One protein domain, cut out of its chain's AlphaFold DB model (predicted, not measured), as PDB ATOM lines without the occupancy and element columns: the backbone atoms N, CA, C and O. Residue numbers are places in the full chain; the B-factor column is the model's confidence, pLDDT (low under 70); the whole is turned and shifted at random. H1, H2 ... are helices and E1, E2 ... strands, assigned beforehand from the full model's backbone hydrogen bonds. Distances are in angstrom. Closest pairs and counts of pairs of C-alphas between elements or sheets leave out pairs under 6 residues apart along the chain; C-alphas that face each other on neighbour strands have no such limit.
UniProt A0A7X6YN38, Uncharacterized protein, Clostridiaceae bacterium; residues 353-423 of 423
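AT A GLANCE: This is residues 353 to 423 of the 423 residues of an uncharacterized protein of Clostridiaceae bacterium (UniProt A0A7X6YN38). A loose head of three helices, H1, H2 and H3, whose centres make a triangle, is joined to a long two-stranded hairpin, E1 and E2, that reaches away from it and makes much of the length. H1 and H3 lie at the far end from the hairpin's tip, roughly at right angles to each other. The 71 printed residues hold three named helices and two strands in the order H1, E1, E2, H2, H3; the sheet, E1 - E2, is antiparallel and the class is mixed, helices and strands. The whole is loose, with a radius of gyration of the C-alphas of 14.1 A, and elongated, spanning 46 by 29 by 20 A.

HOW THE PARTS SIT: H1, residues 358 to 368, and H3, residues 406 to 421, are close but not clearly touching and about perpendicular at 88 degrees; their closest C-alphas, of Lys 358 and Tyr 414, are 6.5 A apart. E1, residues 371 to 378, and E2, residues 381 to 386, form a hairpin, with N 374 and O 385 at 2.8 A and N 383 and O 376 at 2.8 A, within hydrogen-bond range. For H2, residues 389 to 396, the closest C-alphas to E1 are those of Ser 392 and Tyr 372, 5.9 A. H2 and H3 are close but not clearly touching, at a steep tilt of 40 degrees, opposite ways; the closest C-alphas, of Leu 390 and Leu 415, are 7.0 A apart. H1 and H2 are also close but not clearly touching, with the C-alphas of Asn 366 and Thr 389 closest at 7.9 A. E2 and H3 are apart. In H1, H2 and H3 every O i to N i+4 pair is within hydrogen-bond range.

IN THESE COORDINATES: H1 begins at C-alpha 358 (-17.951, 18.924, -19.657) and is 15.1 A long. E1 measures 22.1 A, E2 16.6 A and H2 10.2 A. H3 measures 22.9 A and ends at C-alpha 421 (-30.995, 15.196, -20.552).

THE WHOLE: The C-alphas of Ser 356 and Lys 380 are the two farthest apart, 46.2 A. The printed part has no cut and no long link. Residues 422 to 423 are under 70 in pLDDT.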
ATOM      1  N   PRO A 353     -11.399  14.477 -11.976       88.88
ATOM      2  CA  PRO A 353     -11.214  14.709 -13.404       88.88
ATOM      3  C   PRO A 353     -11.166  16.203 -13.725       88.88
ATOM      4  O   PRO A 353     -11.798  17.000 -13.027       88.88
ATOM      5  N   ASP A 354     -10.470  16.567 -14.801       89.25
ATOM      6  CA  ASP A 354     -10.433  17.953 -15.266       89.25
ATOM      7  C   ASP A 354     -11.843  18.428 -15.648       89.25
ATOM      8  O   ASP A 354     -12.562  17.775 -16.407       89.25
ATOM      9  N   THR A 355     -12.238  19.578 -15.108       90.62
ATOM     10  CA  THR A 355     -13.549  20.189 -15.331       90.62
ATOM     11  C   THR A 355     -13.558  21.157 -16.516       90.62
ATOM     12  O   THR A 355     -14.598  21.754 -16.794       90.62
ATOM     13  N   SER A 356     -12.437  21.362 -17.219       91.25
ATOM     14  CA  SER A 356     -12.326  22.282 -18.364       91.25
ATOM     15  C   SER A 356     -13.342  21.972 -19.471       91.25
ATOM     16  O   SER A 356     -13.995  22.886 -19.978       91.25
ATOM     17  N   ASN A 357     -13.549  20.687 -19.772       92.81
ATOM     18  CA  ASN A 357     -14.483  20.198 -20.779       92.81
ATOM     19  C   ASN A 357     -15.536  19.276 -20.150       92.81
ATOM     20  O   ASN A 357     -15.214  18.188 -19.675       92.81
ATOM     21  N   LYS A 358     -16.814  19.673 -20.222       91.75
ATOM     22  CA  LYS A 358     -17.951  18.924 -19.657       91.75
ATOM     23  C   LYS A 358     -18.008  17.462 -20.109       91.75
ATOM     24  O   LYS A 358     -18.205  16.573 -19.285       91.75
ATOM     25  N   ASN A 359     -17.858  17.198 -21.404       91.44
ATOM     26  CA  ASN A 359     -18.030  15.850 -21.949       91.44
ATOM     27  C   ASN A 359     -16.886  14.928 -21.520       91.44
ATOM     28  O   ASN A 359     -17.119  13.769 -21.171       91.44
ATOM     29  N   VAL A 360     -15.658  15.455 -21.505       93.12
ATOM     30  CA  VAL A 360     -14.486  14.734 -20.993       93.12
ATOM     31  C   VAL A 360     -14.650  14.473 -19.496       93.12
ATOM     32  O   VAL A 360     -14.557  13.320 -19.078       93.12
ATOM     33  N   PHE A 361     -15.013  15.501 -18.723       92.88
ATOM     34  CA  PHE A 361     -15.277  15.398 -17.290       92.88
ATOM     35  C   PHE A 361     -16.296  14.300 -16.969       92.88
ATOM     36  O   PHE A 361     -16.001  13.394 -16.195       92.88
ATOM     37  N   LEU A 362     -17.486  14.334 -17.583       92.50
ATOM     38  CA  LEU A 362     -18.551  13.364 -17.308       92.50
ATOM     39  C   LEU A 362     -18.145  11.938 -17.702       92.50
ATOM     40  O   LEU A 362     -18.453  10.981 -16.984       92.50
ATOM     41  N   LYS A 363     -17.424  11.773 -18.817       92.88
ATOM     42  CA  LYS A 363     -16.904  10.470 -19.249       92.88
ATOM     43  C   LYS A 363     -15.898   9.910 -18.242       92.88
ATOM     44  O   LYS A 363     -16.009   8.748 -17.844       92.88
ATOM     45  N   GLU A 364     -14.938  10.722 -17.813       93.69
ATOM     46  CA  GLU A 364     -13.933  10.320 -16.828       93.69
ATOM     47  C   GLU A 364     -14.552  10.061 -15.456       93.69
ATOM     48  O   GLU A 364     -14.258   9.043 -14.826       93.69
ATOM     49  N   LEU A 365     -15.474  10.918 -15.019       93.19
ATOM     50  CA  LEU A 365     -16.193  10.758 -13.764       93.19
ATOM     51  C   LEU A 365     -16.931   9.413 -13.730       93.19
ATOM     52  O   LEU A 365     -16.732   8.627 -12.804       93.19
ATOM     53  N   ASN A 366     -17.696   9.081 -14.774       91.69
ATOM     54  CA  ASN A 366     -18.410   7.804 -14.872       91.69
ATOM     55  C   ASN A 366     -17.468   6.585 -14.906       91.69
ATOM     56  O   ASN A 366     -17.788   5.528 -14.355       91.69
ATOM     57  N   TYR A 367     -16.282   6.718 -15.503       93.06
ATOM     58  CA  TYR A 367     -15.254   5.674 -15.479       93.06
ATOM     59  C   TYR A 367     -14.651   5.472 -14.075       93.06
ATOM     60  O   TYR A 367     -14.300   4.346 -13.686       93.06
ATOM     61  N   MET A 368     -14.537   6.549 -13.294       92.56
ATOM     62  CA  MET A 368     -13.876   6.569 -11.987       92.56
ATOM     63  C   MET A 368     -14.795   6.228 -10.815       92.56
ATOM     64  O   MET A 368     -14.334   5.570  -9.872       92.56
ATOM     65  N   LEU A 369     -16.065   6.632 -10.864       93.31
ATOM     66  CA  LEU A 369     -16.991   6.525  -9.740       93.31
ATOM     67  C   LEU A 369     -17.484   5.090  -9.506       93.31
ATOM     68  O   LEU A 369     -17.967   4.421 -10.424       93.31
ATOM     69  N   PRO A 370     -17.371   4.572  -8.269       94.00
ATOM     70  CA  PRO A 370     -18.113   3.386  -7.858       94.00
ATOM     71  C   PRO A 370     -19.614   3.685  -7.841       94.00
ATOM     72  O   PRO A 370     -20.008   4.817  -7.565       94.00
ATOM     73  N   LYS A 371     -20.447   2.664  -8.057       94.25
ATOM     74  CA  LYS A 371     -21.886   2.789  -7.797       94.25
ATOM     75  C   LYS A 371     -22.155   2.393  -6.354       94.25
ATOM     76  O   LYS A 371     -21.655   1.363  -5.896       94.25
ATOM     77  N   TYR A 372     -22.926   3.208  -5.648       95.19
ATOM     78  CA  TYR A 372     -23.294   2.952  -4.261       95.19
ATOM     79  C   TYR A 372     -24.779   2.633  -4.135       95.19
ATOM     80  O   TYR A 372     -25.612   3.101  -4.914       95.19
ATOM     81  N   THR A 373     -25.105   1.835  -3.130       95.25
ATOM     82  CA  THR A 373     -26.480   1.509  -2.757       95.25
ATOM     83  C   THR A 373     -26.602   1.650  -1.252       95.25
ATOM     84  O   THR A 373     -25.712   1.220  -0.522       95.25
ATOM     85  N   ILE A 374     -27.672   2.272  -0.780       94.88
ATOM     86  CA  ILE A 374     -27.945   2.447   0.646       94.88
ATOM     87  C   ILE A 374     -29.121   1.552   1.003       94.88
ATOM     88  O   ILE A 374     -30.127   1.530   0.294       94.88
ATOM     89  N   LEU A 375     -28.976   0.817   2.098       93.81
ATOM     90  CA  LEU A 375     -30.055   0.045   2.681       93.81
ATOM     91  C   LEU A 375     -30.780   0.915   3.715       93.81
ATOM     92  O   LEU A 375     -30.260   1.196   4.797       93.81
ATOM     93  N   GLU A 376     -31.969   1.384   3.356       90.38
ATOM     94  CA  GLU A 376     -32.820   2.220   4.199       90.38
ATOM     95  C   GLU A 376     -33.785   1.344   4.994       90.38
ATOM     96  O   GLU A 376     -34.337   0.382   4.470       90.38
ATOM     97  N   LYS A 377     -34.025   1.684   6.261       83.44
ATOM     98  CA  LYS A 377     -35.039   1.008   7.075       83.44
ATOM     99  C   LYS A 377     -36.295   1.870   7.129       83.44
ATOM    100  O   LYS A 377     -36.277   2.932   7.748       83.44
ATOM    101  N   LYS A 378     -37.386   1.412   6.515       78.75
ATOM    102  CA  LYS A 378     -38.711   2.055   6.583       78.75
ATOM    103  C   LYS A 378     -39.724   1.047   7.113       78.75
ATOM    104  O   LYS A 378     -39.804  -0.073   6.622       78.75
ATOM    105  N   ASN A 379     -40.484   1.419   8.142       76.19
ATOM    106  CA  ASN A 379     -41.533   0.573   8.734       76.19
ATOM    107  C   ASN A 379     -41.061  -0.853   9.081       76.19
ATOM    108  O   ASN A 379     -41.737  -1.833   8.785       76.19
ATOM    109  N   LYS A 380     -39.874  -0.967   9.696       73.44
ATOM    110  CA  LYS A 380     -39.202  -2.233  10.060       73.44
ATOM    111  C   LYS A 380     -38.761  -3.125   8.888       73.44
ATOM    112  O   LYS A 380     -38.122  -4.131   9.164       73.44
ATOM    113  N   LYS A 381     -39.004  -2.746   7.632       81.25
ATOM    114  CA  LYS A 381     -38.473  -3.434   6.448       81.25
ATOM    115  C   LYS A 381     -37.291  -2.669   5.868       81.25
ATOM    116  O   LYS A 381     -37.261  -1.435   5.908       81.25
ATOM    117  N   TYR A 382     -36.322  -3.400   5.340       86.81
ATOM    118  CA  TYR A 382     -35.234  -2.796   4.592       86.81
ATOM    119  C   TYR A 382     -35.617  -2.621   3.122       86.81
ATOM    120  O   TYR A 382     -36.236  -3.495   2.518       86.81
ATOM    121  N   SER A 383     -35.247  -1.484   2.544       89.69
ATOM    122  CA  SER A 383     -35.348  -1.218   1.114       89.69
ATOM    123  C   SER A 383     -34.027  -0.682   0.580       89.69
ATOM    124  O   SER A 383     -33.269  -0.003   1.275       89.69
ATOM    125  N   LEU A 384     -33.729  -1.012  -0.672       92.75
ATOM    126  CA  LEU A 384     -32.504  -0.588  -1.334       92.75
ATOM    127  C   LEU A 384     -32.753   0.683  -2.137       92.75
ATOM    128  O   LEU A 384     -33.680   0.753  -2.943       92.75
ATOM    129  N   ARG A 385     -31.875   1.667  -1.964       94.56
ATOM    130  CA  ARG A 385     -31.842   2.880  -2.775       94.56
ATOM    131  C   ARG A 385     -30.500   2.991  -3.482       94.56
ATOM    132  O   ARG A 385     -29.456   3.098  -2.839       94.56
ATOM    133  N   LYS A 386     -30.517   2.986  -4.815       93.81
ATOM    134  CA  LYS A 386     -29.322   3.265  -5.621       93.81
ATOM    135  C   LYS A 386     -28.979   4.754  -5.510       93.81
ATOM    136  O   LYS A 386     -29.850   5.607  -5.676       93.81
ATOM    137  N   CYS A 387     -27.718   5.055  -5.217       94.06
ATOM    138  CA  CYS A 387     -27.217   6.424  -5.208       94.06
ATOM    139  C   CYS A 387     -27.113   6.947  -6.642       94.06
ATOM    140  O   CYS A 387     -26.667   6.227  -7.541       94.06
ATOM    141  N   ASN A 388     -27.468   8.209  -6.859       91.38
ATOM    142  CA  ASN A 388     -27.218   8.869  -8.141       91.38
ATOM    143  C   ASN A 388     -25.723   9.240  -8.305       91.38
ATOM    144  O   ASN A 388     -24.904   9.011  -7.407       91.38
ATOM    145  N   THR A 389     -25.353   9.803  -9.462       90.56
ATOM    146  CA  THR A 389     -23.967  10.203  -9.766       90.56
ATOM    147  C   THR A 389     -23.411  11.192  -8.741       90.56
ATOM    148  O   THR A 389     -22.297  11.002  -8.262       90.56
ATOM    149  N   LEU A 390     -24.197  12.199  -8.350       89.12
ATOM    150  CA  LEU A 390     -23.796  13.200  -7.360       89.12
ATOM    151  C   LEU A 390     -23.545  12.562  -5.989       89.12
ATOM    152  O   LEU A 390     -22.492  12.774  -5.400       89.12
ATOM    153  N   GLU A 391     -24.471  11.744  -5.493       90.31
ATOM    154  CA  GLU A 391     -24.311  11.046  -4.211       90.31
ATOM    155  C   GLU A 391     -23.089  10.118  -4.224       90.31
ATOM    156  O   GLU A 391     -22.320  10.074  -3.264       90.31
ATOM    157  N   SER A 392     -22.870   9.412  -5.338       92.38
ATOM    158  CA  SER A 392     -21.704   8.543  -5.517       92.38
ATOM    159  C   SER A 392     -20.399   9.340  -5.560       92.38
ATOM    160  O   SER A 392     -19.398   8.910  -4.983       92.38
ATOM    161  N   MET A 393     -20.408  10.514  -6.197       90.81
ATOM    162  CA  MET A 393     -19.287  11.451  -6.215       90.81
ATOM    163  C   MET A 393     -18.994  11.990  -4.817       90.81
ATOM    164  O   MET A 393     -17.839  11.970  -4.404       90.81
ATOM    165  N   MET A 394     -20.014  12.418  -4.074       87.06
ATOM    166  CA  MET A 394     -19.861  12.928  -2.710       87.06
ATOM    167  C   MET A 394     -19.320  11.864  -1.763       87.06
ATOM    168  O   MET A 394     -18.409  12.155  -0.999       87.06
ATOM    169  N   GLU A 395     -19.790  10.619  -1.847       86.94
ATOM    170  CA  GLU A 395     -19.230   9.524  -1.044       86.94
ATOM    171  C   GLU A 395     -17.781   9.206  -1.460       86.94
ATOM    172  O   GLU A 395     -16.910   8.986  -0.611       86.94
ATOM    173  N   PHE A 396     -17.490   9.181  -2.766       87.56
ATOM    174  CA  PHE A 396     -16.165   8.826  -3.272       87.56
ATOM    175  C   PHE A 396     -15.125   9.934  -3.073       87.56
ATOM    176  O   PHE A 396     -13.964   9.628  -2.823       87.56
ATOM    177  N   TYR A 397     -15.501  11.204  -3.126       84.69
ATOM    178  CA  TYR A 397     -14.613  12.354  -2.928       84.69
ATOM    179  C   TYR A 397     -14.870  13.077  -1.601       84.69
ATOM    180  O   TYR A 397     -14.438  14.215  -1.426       84.69
ATOM    181  N   LEU A 398     -15.537  12.421  -0.644       76.88
ATOM    182  CA  LEU A 398     -15.837  12.999   0.665       76.88
ATOM    183  C   LEU A 398     -14.564  13.567   1.307       76.88
ATOM    184  O   LEU A 398     -13.588  12.835   1.464       76.88
ATOM    185  N   GLY A 399     -14.578  14.853   1.666       70.25
ATOM    186  CA  GLY A 399     -13.439  15.559   2.266       70.25
ATOM    187  C   GLY A 399     -12.376  16.081   1.288       70.25
ATOM    188  O   GLY A 399     -11.390  16.646   1.750       70.25
ATOM    189  N   TYR A 400     -12.562  15.912  -0.028       73.56
ATOM    190  CA  TYR A 400     -11.658  16.421  -1.080       73.56
ATOM    191  C   TYR A 400     -12.215  17.602  -1.858       73.56
ATOM    192  O   TYR A 400     -11.450  18.374  -2.428       73.56
ATOM    193  N   ILE A 401     -13.537  17.719  -1.912       73.69
ATOM    194  CA  ILE A 401     -14.194  18.802  -2.624       73.69
ATOM    195  C   ILE A 401     -14.505  19.910  -1.627       73.69
ATOM    196  O   ILE A 401     -15.206  19.688  -0.639       73.69
ATOM    197  N   GLN A 402     -13.979  21.101  -1.895       80.12
ATOM    198  CA  GLN A 402     -14.412  22.318  -1.222       80.12
ATOM    199  C   GLN A 402     -15.778  22.700  -1.793       80.12
ATOM    200  O   GLN A 402     -15.876  23.093  -2.949       80.12
ATOM    201  N   ILE A 403     -16.831  22.533  -0.992       81.25
ATOM    202  CA  ILE A 403     -18.232  22.709  -1.419       81.25
ATOM    203  C   ILE A 403     -18.512  24.158  -1.859       81.25
ATOM    204  O   ILE A 403     -19.406  24.397  -2.661       81.25
ATOM    205  N   ASP A 404     -17.707  25.120  -1.413       83.06
ATOM    206  CA  ASP A 404     -17.872  26.528  -1.788       83.06
ATOM    207  C   ASP A 404     -17.021  26.942  -3.002       83.06
ATOM    208  O   ASP A 404     -17.062  28.102  -3.414       83.06
ATOM    209  N   SER A 405     -16.253  26.022  -3.601       87.38
ATOM    210  CA  SER A 405     -15.374  26.352  -4.725       87.38
ATOM    211  C   SER A 405     -16.142  26.557  -6.033       87.38
ATOM    212  O   SER A 405     -17.155  25.908  -6.306       87.38
ATOM    213  N   GLU A 406     -15.612  27.427  -6.897       87.62
ATOM    214  CA  GLU A 406     -16.131  27.606  -8.261       87.62
ATOM    215  C   GLU A 406     -16.089  26.301  -9.064       87.62
ATOM    216  O   GLU A 406     -16.997  26.003  -9.839       87.62
ATOM    217  N   GLU A 407     -15.076  25.467  -8.820       86.69
ATOM    218  CA  GLU A 407     -14.975  24.141  -9.420       86.69
ATOM    219  C   GLU A 407     -16.145  23.238  -9.003       86.69
ATOM    220  O   GLU A 407     -16.755  22.591  -9.856       86.69
ATOM    221  N   TYR A 408     -16.529  23.235  -7.723       87.44
ATOM    222  CA  TYR A 408     -17.694  22.477  -7.273       87.44
ATOM    223  C   TYR A 408     -18.987  23.004  -7.893       87.44
ATOM    224  O   TYR A 408     -19.770  22.210  -8.416       87.44
ATOM    225  N   LYS A 409     -19.204  24.326  -7.911       89.00
ATOM    226  CA  LYS A 409     -20.383  24.933  -8.559       89.00
ATOM    227  C   LYS A 409     -20.479  24.524 -10.032       89.00
ATOM    228  O   LYS A 409     -21.548  24.129 -10.499       89.00
ATOM    229  N   LYS A 410     -19.351  24.536 -10.745       90.44
ATOM    230  CA  LYS A 410     -19.252  24.091 -12.140       90.44
ATOM    231  C   LYS A 410     -19.625  22.615 -12.303       90.44
ATOM    232  O   LYS A 410     -20.440  22.283 -13.163       90.44
ATOM    233  N   ILE A 411     -19.090  21.736 -11.452       90.50
ATOM    234  CA  ILE A 411     -19.432  20.304 -11.439       90.50
ATOM    235  C   ILE A 411     -20.932  20.101 -11.188       90.50
ATOM    236  O   ILE A 411     -21.572  19.302 -11.873       90.50
ATOM    237  N   MET A 412     -21.509  20.831 -10.233       90.38
ATOM    238  CA  MET A 412     -22.933  20.744  -9.908       90.38
ATOM    239  C   MET A 412     -23.817  21.120 -11.099       90.38
ATOM    240  O   MET A 412     -24.787  20.410 -11.374       90.38
ATOM    241  N   ASN A 413     -23.452  22.166 -11.843       90.50
ATOM    242  CA  ASN A 413     -24.151  22.545 -13.073       90.50
ATOM    243  C   ASN A 413     -24.069  21.431 -14.127       90.50
ATOM    244  O   ASN A 413     -25.098  21.013 -14.656       90.50
ATOM    245  N   TYR A 414     -22.880  20.861 -14.354       92.50
ATOM    246  CA  TYR A 414     -22.704  19.752 -15.300       92.50
ATOM    247  C   TYR A 414     -23.562  18.532 -14.958       92.50
ATOM    248  O   TYR A 414     -24.188  17.956 -15.852       92.50
ATOM    249  N   LEU A 415     -23.621  18.152 -13.679       89.25
ATOM    250  CA  LEU A 415     -24.421  17.017 -13.211       89.25
ATOM    251  C   LEU A 415     -25.928  17.292 -13.273       89.25
ATOM    252  O   LEU A 415     -26.712  16.371 -13.514       89.25
ATOM    253  N   LYS A 416     -26.351  18.543 -13.056       87.75
ATOM    254  CA  LYS A 416     -27.759  18.938 -13.172       87.75
ATOM    255  C   LYS A 416     -28.233  18.849 -14.622       87.75
ATOM    256  O   LYS A 416     -29.235  18.189 -14.882       87.75
ATOM    257  N   GLU A 417     -27.461  19.408 -15.551       86.06
ATOM    258  CA  GLU A 417     -27.746  19.339 -16.988       86.06
ATOM    259  C   GLU A 417     -27.754  17.887 -17.502       86.06
ATOM    260  O   GLU A 417     -28.628  17.512 -18.280       86.06
ATOM    261  N   GLU A 418     -26.825  17.033 -17.051       83.75
ATOM    262  CA  GLU A 418     -26.821  15.602 -17.412       83.75
ATOM    263  C   GLU A 418     -28.103  14.893 -16.942       83.75
ATOM    264  O   GLU A 418     -28.645  14.038 -17.643       83.75
ATOM    265  N   LYS A 419     -28.604  15.237 -15.749       82.88
ATOM    266  CA  LYS A 419     -29.838  14.659 -15.207       82.88
ATOM    267  C   LYS A 419     -31.071  15.105 -15.990       82.88
ATOM    268  O   LYS A 419     -31.997  14.313 -16.132       82.88
ATOM    269  N   GLU A 420     -31.095  16.346 -16.465       81.94
ATOM    270  CA  GLU A 420     -32.185  16.889 -17.283       81.94
ATOM    271  C   GLU A 420     -32.231  16.246 -18.675       81.94
ATOM    272  O   GLU A 420     -33.317  15.992 -19.172       81.94
ATOM    273  N   GLN A 421     -31.081  15.885 -19.253       74.44
ATOM    274  CA  GLN A 421     -30.995  15.196 -20.552       74.44
ATOM    275  C   GLN A 421     -31.365  13.701 -20.514       74.44
ATOM    276  O   GLN A 421     -31.568  13.095 -21.562       74.44
ATOM    277  N   LYS A 422     -31.383  13.082 -19.326       66.75
ATOM    278  CA  LYS A 422     -31.723  11.657 -19.124       66.75
ATOM    279  C   LYS A 422     -33.167  11.426 -18.664       66.75
ATOM    280  O   LYS A 422     -33.542  10.270 -18.460       66.75
ATOM    281  N   LYS A 423     -33.920  12.496 -18.412       50.69
ATOM    282  CA  LYS A 423     -35.376  12.447 -18.247       50.69
ATOM    283  C   LYS A 423     -36.023  12.565 -19.612       50.69
ATOM    284  O   LYS A 423     -37.087  11.933 -19.768       50.69
TER     285      LYS A 423